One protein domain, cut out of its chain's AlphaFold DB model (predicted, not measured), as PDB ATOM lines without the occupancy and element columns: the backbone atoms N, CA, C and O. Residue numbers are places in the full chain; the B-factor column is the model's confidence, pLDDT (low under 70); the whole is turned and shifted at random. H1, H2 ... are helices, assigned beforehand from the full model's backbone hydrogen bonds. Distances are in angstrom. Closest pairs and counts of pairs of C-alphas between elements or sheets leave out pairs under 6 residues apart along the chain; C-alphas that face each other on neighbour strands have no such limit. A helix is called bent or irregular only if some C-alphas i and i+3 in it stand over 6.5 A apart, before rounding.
ATOM      1  N   LYS A 179     -25.705  41.657 -47.935       50.41
ATOM      2  CA  LYS A 179     -26.705  42.714 -47.707       50.41
ATOM      3  C   LYS A 179     -28.143  42.192 -47.845       50.41
ATOM      4  O   LYS A 179     -29.057  42.807 -47.315       50.41
ATOM      5  N   GLU A 180     -28.301  41.062 -48.527       54.66
ATOM      6  CA  GLU A 180     -29.577  40.452 -48.894       54.66
ATOM      7  C   GLU A 180     -29.945  39.227 -48.039       54.66
ATOM      8  O   GLU A 180     -31.100  38.814 -48.055       54.66
ATOM      9  N   ASP A 181     -29.018  38.662 -47.247       62.84
ATOM     10  CA  ASP A 181     -29.257  37.417 -46.494       62.84
ATOM     11  C   ASP A 181     -29.280  37.660 -44.971       62.84
ATOM     12  O   ASP A 181     -28.459  37.153 -44.199       62.84
ATOM     13  N   ASN A 182     -30.254  38.468 -44.529       62.12
ATOM     14  CA  ASN A 182     -30.469  38.838 -43.120       62.12
ATOM     15  C   ASN A 182     -30.566  37.614 -42.190       62.12
ATOM     16  O   ASN A 182     -30.165  37.682 -41.027       62.12
ATOM     17  N   TYR A 183     -31.061  36.483 -42.706       65.50
ATOM     18  CA  TYR A 183     -31.199  35.241 -41.948       65.50
ATOM     19  C   TYR A 183     -29.842  34.654 -41.542       65.50
ATOM     20  O   TYR A 183     -29.655  34.271 -40.387       65.50
ATOM     21  N   PHE A 184     -28.873  34.611 -42.462       67.50
ATOM     22  CA  PHE A 184     -27.527  34.121 -42.160       67.50
ATOM     23  C   PHE A 184     -26.825  35.034 -41.151       67.50
ATOM     24  O   PHE A 184     -26.309  34.555 -40.135       67.50
ATOM     25  N   ASN A 185     -26.890  36.347 -41.398       68.12
ATOM     26  CA  ASN A 185     -26.297  37.369 -40.538       68.12
ATOM     27  C   ASN A 185     -26.843  37.239 -39.112       68.12
ATOM     28  O   ASN A 185     -26.079  37.112 -38.161       68.12
ATOM     29  N   GLN A 186     -28.164  37.152 -38.939       70.75
ATOM     30  CA  GLN A 186     -28.773  36.966 -37.623       70.75
ATOM     31  C   GLN A 186     -28.324  35.663 -36.958       70.75
ATOM     32  O   GLN A 186     -27.967  35.658 -35.775       70.75
ATOM     33  N   ARG A 187     -28.293  34.563 -37.710       75.56
ATOM     34  CA  ARG A 187     -28.013  33.236 -37.167       75.56
ATOM     35  C   ARG A 187     -26.603  33.129 -36.585       75.56
ATOM     36  O   ARG A 187     -26.468  32.536 -35.514       75.56
ATOM     37  N   ILE A 188     -25.587  33.743 -37.198       76.94
ATOM     38  CA  ILE A 188     -24.189  33.662 -36.729       76.94
ATOM     39  C   ILE A 188     -23.998  34.241 -35.323       76.94
ATOM     40  O   ILE A 188     -23.469  33.559 -34.444       76.94
ATOM     41  N   VAL A 189     -24.549  35.428 -35.058       82.12
ATOM     42  CA  VAL A 189     -24.456  36.083 -33.747       82.12
ATOM     43  C   VAL A 189     -25.289  35.324 -32.716       82.12
ATOM     44  O   VAL A 189     -24.809  35.023 -31.622       82.12
ATOM     45  N   HIS A 190     -26.523  34.946 -33.074       82.06
ATOM     46  CA  HIS A 190     -27.409  34.208 -32.171       82.06
ATOM     47  C   HIS A 190     -26.812  32.870 -31.763       82.06
ATOM     48  O   HIS A 190     -26.897  32.481 -30.598       82.06
ATOM     49  N   THR A 191     -26.185  32.157 -32.693       80.56
ATOM     50  CA  THR A 191     -25.683  30.830 -32.360       80.56
ATOM     51  C   THR A 191     -24.408  30.882 -31.529       80.56
ATOM     52  O   THR A 191     -24.271  30.038 -30.645       80.56
ATOM     53  N   CYS A 192     -23.550  31.898 -31.702       86.31
ATOM     54  CA  CYS A 192     -22.439  32.132 -30.772       86.31
ATOM     55  C   CYS A 192     -22.962  32.297 -29.332       86.31
ATOM     56  O   CYS A 192     -22.454  31.668 -28.405       86.31
ATOM     57  N   ILE A 193     -24.051  33.051 -29.145       89.25
ATOM     58  CA  ILE A 193     -24.698  33.230 -27.834       89.25
ATOM     59  C   ILE A 193     -25.301  31.910 -27.325       89.25
ATOM     60  O   ILE A 193     -25.095  31.529 -26.170       89.25
ATOM     61  N   LEU A 194     -26.031  31.176 -28.174       86.25
ATOM     62  CA  LEU A 194     -26.665  29.902 -27.800       86.25
ATOM     63  C   LEU A 194     -25.640  28.853 -27.358       86.25
ATOM     64  O   LEU A 194     -25.858  28.175 -26.349       86.25
ATOM     65  N   LYS A 195     -24.534  28.733 -28.095       83.94
ATOM     66  CA  LYS A 195     -23.451  27.781 -27.822       83.94
ATOM     67  C   LYS A 195     -22.448  28.279 -26.787       83.94
ATOM     68  O   LYS A 195     -21.681  27.473 -26.278       83.94
ATOM     69  N   ASN A 196     -22.561  29.542 -26.368       88.31
ATOM     70  CA  ASN A 196     -21.668  30.196 -25.411       88.31
ATOM     71  C   ASN A 196     -20.232  30.390 -25.939       88.31
ATOM     72  O   ASN A 196     -19.280  30.415 -25.160       88.31
ATOM     73  N   ASP A 197     -20.083  30.561 -27.252       86.94
ATOM     74  CA  ASP A 197     -18.796  30.690 -27.936       86.94
ATOM     75  C   ASP A 197     -18.328  32.148 -27.960       86.94
ATOM     76  O   ASP A 197     -18.461  32.868 -28.952       86.94
ATOM     77  N   LYS A 198     -17.768  32.588 -26.829       88.06
ATOM     78  CA  LYS A 198     -17.305  33.967 -26.624       88.06
ATOM     79  C   LYS A 198     -16.236  34.401 -27.633       88.06
ATOM     80  O   LYS A 198     -16.338  35.479 -28.199       88.06
ATOM     81  N   TYR A 199     -15.277  33.522 -27.921       87.00
ATOM     82  CA  TYR A 199     -14.178  33.800 -28.849       87.00
ATOM     83  C   TYR A 199     -14.663  34.244 -30.240       87.00
ATOM     84  O   TYR A 199     -14.222  35.267 -30.757       87.00
ATOM     85  N   TYR A 200     -15.608  33.509 -30.831       83.50
ATOM     86  CA  TYR A 200     -16.135  33.854 -32.152       83.50
ATOM     87  C   TYR A 200     -17.101  35.031 -32.113       83.50
ATOM     88  O   TYR A 200     -17.152  35.813 -33.059       83.50
ATOM     89  N   PHE A 201     -17.842  35.185 -31.018       87.81
ATOM     90  CA  PHE A 201     -18.659  36.371 -30.823       87.81
ATOM     91  C   PHE A 201     -17.810  37.645 -30.841       87.81
ATOM     92  O   PHE A 201     -18.165  38.584 -31.546       87.81
ATOM     93  N   ASP A 202     -16.677  37.658 -30.138       88.88
ATOM     94  CA  ASP A 202     -15.781  38.818 -30.086       88.88
ATOM     95  C   ASP A 202     -15.181  39.136 -31.463       88.88
ATOM     96  O   ASP A 202     -15.039  40.303 -31.821       88.88
ATOM     97  N   LEU A 203     -14.916  38.108 -32.276       85.31
ATOM     98  CA  LEU A 203     -14.460  38.268 -33.659       85.31
ATOM     99  C   LEU A 203     -15.535  38.907 -34.565       85.31
ATOM    100  O   LEU A 203     -15.211  39.677 -35.466       85.31
ATOM    101  N   ILE A 204     -16.814  38.604 -34.325       83.12
ATOM    102  CA  ILE A 204     -17.948  39.075 -35.141       83.12
ATOM    103  C   ILE A 204     -18.509  40.419 -34.651       83.12
ATOM    104  O   ILE A 204     -19.097  41.166 -35.439       83.12
ATOM    105  N   LEU A 205     -18.347  40.742 -33.367       85.75
ATOM    106  CA  LEU A 205     -18.949  41.910 -32.723       85.75
ATOM    107  C   LEU A 205     -18.700  43.240 -33.471       85.75
ATOM    108  O   LEU A 205     -19.678  43.970 -33.665       85.75
ATOM    109  N   PRO A 206     -17.479  43.553 -33.965       83.38
ATOM    110  CA  PRO A 206     -17.238  44.778 -34.736       83.38
ATOM    111  C   PRO A 206     -18.102  44.868 -36.000       83.38
ATOM    112  O   PRO A 206     -18.658  45.915 -36.320       83.38
ATOM    113  N   TYR A 207     -18.300  43.745 -36.685       78.19
ATOM    114  CA  TYR A 207     -19.090  43.698 -37.913       78.19
ATOM    115  C   TYR A 207     -20.591  43.766 -37.644       78.19
ATOM    116  O   TYR A 207     -21.328  44.382 -38.418       78.19
ATOM    117  N   TYR A 208     -21.053  43.157 -36.547       80.06
ATOM    118  CA  TYR A 208     -22.433  43.305 -36.079       80.06
ATOM    119  C   TYR A 208     -22.764  44.777 -35.802       80.06
ATOM    120  O   TYR A 208     -23.832  45.247 -36.198       80.06
ATOM    121  N   TYR A 209     -21.835  45.509 -35.181       77.31
ATOM    122  CA  TYR A 209     -21.988  46.933 -34.893       77.31
ATOM    123  C   TYR A 209     -22.214  47.766 -36.164       77.31
ATOM    124  O   TYR A 209     -23.202  48.496 -36.252       77.31
ATOM    125  N   GLU A 210     -21.362  47.602 -37.179       76.56
ATOM    126  CA  GLU A 210     -21.450  48.366 -38.434       76.56
ATOM    127  C   GLU A 210     -22.692  48.036 -39.273       76.56
ATOM    128  O   GLU A 210     -23.159  48.858 -40.062       76.56
ATOM    129  N   ASN A 211     -23.239  46.827 -39.119       73.25
ATOM    130  CA  ASN A 211     -24.258  46.280 -40.011       73.25
ATOM    131  C   ASN A 211     -25.593  45.985 -39.316       73.25
ATOM    132  O   ASN A 211     -26.389  45.217 -39.853       73.25
ATOM    133  N   ARG A 212     -25.870  46.568 -38.143       71.81
ATOM    134  CA  ARG A 212     -27.046  46.233 -37.310       71.81
ATOM    135  C   ARG A 212     -28.386  46.295 -38.058       71.81
ATOM    136  O   ARG A 212     -29.276  45.494 -37.813       71.81
ATOM    137  N   ASN A 213     -28.531  47.228 -38.987       68.62
ATOM    138  CA  ASN A 213     -29.691  47.406 -39.865       68.62
ATOM    139  C   ASN A 213     -29.936  46.244 -40.852       68.62
ATOM    140  O   ASN A 213     -31.021  46.169 -41.421       68.62
ATOM    141  N   LYS A 214     -28.971  45.334 -41.035       64.25
ATOM    142  CA  LYS A 214     -29.121  44.079 -41.798       64.25
ATOM    143  C   LYS A 214     -29.610  42.901 -40.941       64.25
ATOM    144  O   LYS A 214     -29.668  41.771 -41.416       64.25
ATOM    145  N   PHE A 215     -29.899  43.116 -39.661       64.12
ATOM    146  CA  PHE A 215     -30.402  42.080 -38.763       64.12
ATOM    147  C   PHE A 215     -31.892  42.337 -38.543       64.12
ATOM    148  O   PHE A 215     -32.277  43.441 -38.163       64.12
ATOM    149  N   ASP A 216     -32.740  41.342 -38.822       60.44
ATOM    150  CA  ASP A 216     -34.173  41.470 -38.559       60.44
ATOM    151  C   ASP A 216     -34.421  41.602 -37.046       60.44
ATOM    152  O   ASP A 216     -33.800  40.928 -36.222       60.44
ATOM    153  N   ASN A 217     -35.347  42.483 -36.680       57.75
ATOM    154  CA  ASN A 217     -35.629  42.864 -35.298       57.75
ATOM    155  C   ASN A 217     -36.558  41.868 -34.580       57.75
ATOM    156  O   ASN A 217     -37.028  42.151 -33.477       57.75
ATOM    157  N   SER A 218     -36.878  40.720 -35.188       66.44
ATOM    158  CA  SER A 218     -37.816  39.758 -34.600       66.44
ATOM    159  C   SER A 218     -37.312  39.170 -33.272       66.44
ATOM    160  O   SER A 218     -38.104  39.035 -32.341       66.44
ATOM    161  N   GLU A 219     -36.017  38.891 -33.118       78.44
ATOM    162  CA  GLU A 219     -35.360  38.637 -31.825       78.44
ATOM    163  C   GLU A 219     -33.932  39.197 -31.908       78.44
ATOM    164  O   GLU A 219     -33.171  38.831 -32.805       78.44
ATOM    165  N   THR A 220     -33.585  40.137 -31.023       85.44
ATOM    166  CA  THR A 220     -32.252  40.762 -31.012       85.44
ATOM    167  C   THR A 220     -31.246  39.880 -30.264       85.44
ATOM    168  O   THR A 220     -31.627  39.183 -29.314       85.44
ATOM    169  N   PRO A 221     -29.942  39.942 -30.602       88.12
ATOM    170  CA  PRO A 221     -28.906  39.224 -29.859       88.12
ATOM    171  C   PRO A 221     -28.911  39.532 -28.357       88.12
ATOM    172  O   PRO A 221     -28.724  38.626 -27.544       88.12
ATOM    173  N   LEU A 222     -29.186  40.788 -27.973       90.81
ATOM    174  CA  LEU A 222     -29.288  41.176 -26.566       90.81
ATOM    175  C   LEU A 222     -30.472  40.478 -25.887       90.81
ATOM    176  O   LEU A 222     -30.304  39.873 -24.828       90.81
ATOM    177  N   CYS A 223     -31.656  40.511 -26.508       90.31
ATOM    178  CA  CYS A 223     -32.832  39.819 -25.985       90.31
ATOM    179  C   CYS A 223     -32.567  38.315 -25.824       90.31
ATOM    180  O   CYS A 223     -32.917  37.734 -24.792       90.31
ATOM    181  N   LEU A 224     -31.900  37.680 -26.796       90.81
ATOM    182  CA  LEU A 224     -31.525  36.269 -26.705       90.81
ATOM    183  C   LEU A 224     -30.558  36.007 -25.540       90.81
ATOM    184  O   LEU A 224     -30.774  35.061 -24.777       90.81
ATOM    185  N   ALA A 225     -29.511  36.823 -25.392       93.38
ATOM    186  CA  ALA A 225     -28.528  36.677 -24.321       93.38
ATOM    187  C   ALA A 225     -29.194  36.748 -22.939       93.38
ATOM    188  O   ALA A 225     -28.950  35.882 -22.097       93.38
ATOM    189  N   ILE A 226     -30.112  37.696 -22.738       93.50
ATOM    190  CA  ILE A 226     -30.892  37.834 -21.497       93.50
ATOM    191  C   ILE A 226     -31.802  36.620 -21.295       93.50
ATOM    192  O   ILE A 226     -31.779  35.984 -20.243       93.50
ATOM    193  N   LYS A 227     -32.572  36.234 -22.318       91.88
ATOM    194  CA  LYS A 227     -33.487  35.079 -22.285       91.88
ATOM    195  C   LYS A 227     -32.791  33.759 -21.956       91.88
ATOM    196  O   LYS A 227     -33.407  32.862 -21.384       91.88
ATOM    197  N   LYS A 228     -31.523  33.621 -22.347       92.44
ATOM    198  CA  LYS A 228     -30.696  32.425 -22.133       92.44
ATOM    199  C   LYS A 228     -29.691  32.567 -20.986       92.44
ATOM    200  O   LYS A 228     -28.877  31.661 -20.820       92.44
ATOM    201  N   LEU A 229     -29.761  33.652 -20.208       91.44
ATOM    202  CA  LEU A 229     -28.882  33.935 -19.063       91.44
ATOM    203  C   LEU A 229     -27.382  33.922 -19.422       91.44
ATOM    204  O   LEU A 229     -26.535  33.483 -18.646       91.44
ATOM    205  N   LYS A 230     -27.041  34.394 -20.623       93.00
ATOM    206  CA  LYS A 230     -25.669  34.443 -21.144       93.00
ATOM    207  C   LYS A 230     -25.007  35.781 -20.797       93.00
ATOM    208  O   LYS A 230     -24.811  36.640 -21.653       93.00
ATOM    209  N   MET A 231     -24.706  35.969 -19.510       88.31
ATOM    210  CA  MET A 231     -24.243  37.250 -18.946       88.31
ATOM    211  C   MET A 231     -22.955  37.793 -19.587       88.31
ATOM    212  O   MET A 231     -22.796  39.002 -19.719       88.31
ATOM    213  N   ASN A 232     -22.069  36.905 -20.037       90.81
ATOM    214  CA  ASN A 232     -20.803  37.210 -20.712       90.81
ATOM    215  C   ASN A 232     -20.941  37.930 -22.066       90.81
ATOM    216  O   ASN A 232     -19.935  38.403 -22.581       90.81
ATOM    217  N   PHE A 233     -22.142  38.006 -22.647       91.94
ATOM    218  CA  PHE A 233     -22.395  38.768 -23.879       91.94
ATOM    219  C   PHE A 233     -23.164  40.067 -23.629       91.94
ATOM    220  O   PHE A 233     -23.153  40.957 -24.473       91.94
ATOM    221  N   ILE A 234     -23.861  40.177 -22.492       91.50
ATOM    222  CA  ILE A 234     -24.786  41.285 -22.226       91.50
ATOM    223  C   ILE A 234     -24.032  42.612 -22.159       91.50
ATOM    224  O   ILE A 234     -24.453  43.564 -22.806       91.50
ATOM    225  N   GLY A 235     -22.912  42.663 -21.430       88.50
ATOM    226  CA  GLY A 235     -22.118  43.887 -21.290       88.50
ATOM    227  C   GLY A 235     -21.649  44.438 -22.636       88.50
ATOM    228  O   GLY A 235     -21.881  45.608 -22.937       88.50
ATOM    229  N   ASP A 236     -21.077  43.580 -23.482       89.56
ATOM    230  CA  ASP A 236     -20.578  43.991 -24.799       89.56
ATOM    231  C   ASP A 236     -21.715  44.427 -25.721       89.56
ATOM    232  O   ASP A 236     -21.632  45.464 -26.374       89.56
ATOM    233  N   LEU A 237     -22.827  43.682 -25.726       89.88
ATOM    234  CA  LEU A 237     -23.994  44.039 -26.528       89.88
ATOM    235  C   LEU A 237     -24.587  45.377 -26.093       89.88
ATOM    236  O   LEU A 237     -24.889  46.195 -26.954       89.88
ATOM    237  N   MET A 238     -24.725  45.621 -24.787       87.56
ATOM    238  CA  MET A 238     -25.288  46.871 -24.271       87.56
ATOM    239  C   MET A 238     -24.428  48.089 -24.599       87.56
ATOM    240  O   MET A 238     -24.981  49.153 -24.870       87.56
ATOM    241  N   ASN A 239     -23.103  47.933 -24.622       83.94
ATOM    242  CA  ASN A 239     -22.186  49.008 -24.997       83.94
ATOM    243  C   ASN A 239     -22.236  49.325 -26.500       83.94
ATOM    244  O   ASN A 239     -21.993  50.461 -26.902       83.94
ATOM    245  N   CYS A 240     -22.553  48.334 -27.336       77.19
ATOM    246  CA  CYS A 240     -22.506  48.475 -28.790       77.19
ATOM    247  C   CYS A 240     -23.840  48.892 -29.434       77.19
ATOM    248  O   CYS A 240     -23.842  49.311 -30.589       77.19
ATOM    249  N   ILE A 241     -24.986  48.772 -28.755       77.62
ATOM    250  CA  ILE A 241     -26.305  48.989 -29.380       77.62
ATOM    251  C   ILE A 241     -27.045  50.215 -28.853       77.62
ATOM    252  O   ILE A 241     -26.937  50.613 -27.697       77.62
ATOM    253  N   GLN A 242     -27.890  50.787 -29.713       79.31
ATOM    254  CA  GLN A 242     -28.829  51.830 -29.312       79.31
ATOM    255  C   GLN A 242     -29.967  51.226 -28.481       79.31
ATOM    256  O   GLN A 242     -30.981  50.773 -29.018       79.31
TER     257      GLN A 242
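Overview. This is residues 179 to 242 of the 562 residues of an uncharacterized protein of Paramecium tetraurelia (UniProt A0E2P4). Two helical hairpins, H1 with H2 and H3 with H4, pack one on the other, and the centres of the four helices mark the corners of a rough four-sided figure, with H1, H2, H4 and H3 in order round it. H1 and H3 run the same way and H2 and H4 run back, while residues 211 to 220 lead from the first hairpin to the second. The printed part has 64 residues with four named helices, in the order H1, H2, H3, H4, and no named strand; the class is all helix. It is compact, with a radius of gyration of the C-alphas of 10.6 A, and spans 30 by 21 by 18 A.

Along the chain. H1, the longest helix, covers residues 182 to 195 and is 20.1 A long, beginning at C-alpha 182 (-30.469, 38.838, -43.120). H2, residues 198 to 210, measures 19.1 A; it is irregular, with C-alphas 203 and 206 7.2 A apart. H3, residues 221 to 227, begins at C-alpha 221 (-28.906, 39.224, -29.859) and measures 9.8 A. H4, residues 231 to 240, measures 15.0 A and ends at C-alpha 240 (-22.506, 48.475, -28.790); it is only just irregular, with C-alphas 232 and 235 6.8 A apart.

Arrangement. H1 touches H2 with its residues 189 to 193 alone, and the closest C-alphas are those of Cys 192 and Phe 201, 5.7 A apart. The two form a helical hairpin, at a shallow tilt of 31 degrees, opposite ways. H1 touches H3 with its residues 189 to 194 alone, closest at the C-alphas of His 190 and Pro 221, 5.7 A apart, at a steep tilt of 40 degrees, the same way. H3 and H4 form the other helical hairpin and touch, with the C-alphas of Leu 222 and Leu 237 closest at 6.0 A; their tilt of 35.4 degrees, opposite ways, is only just steep. H2 and H4 only just touch, with 3 pairs of C-alphas within 8 A, the closest being those of Tyr 209 and Cys 240 at 6.3 A; they stand at a shallow tilt of 19 degrees, the same way. H1 and H4 are close but not clearly touching, with the C-alphas of Ile 193 and Phe 233 closest at 7.2 A. H2 and H3 are apart. Every O i to N i+4 pair is within hydrogen-bond range in H3, against 9 of 10 in H1, 7 of 9 in H2 and 4 of 6 in H4.

Size, cuts and confidence. The two C-alphas farthest apart are those of Glu 180 and Met 231, at 30.6 A. The printed part has no cut. The links H1 to H2 and H3 to H4 are tight, and the link H2 to H3, with 10 residues, is short. The mean pLDDT of the printed part is 80.4, and the model's confidence is low, under 70, at residues 179 to 185 and 213 to 218.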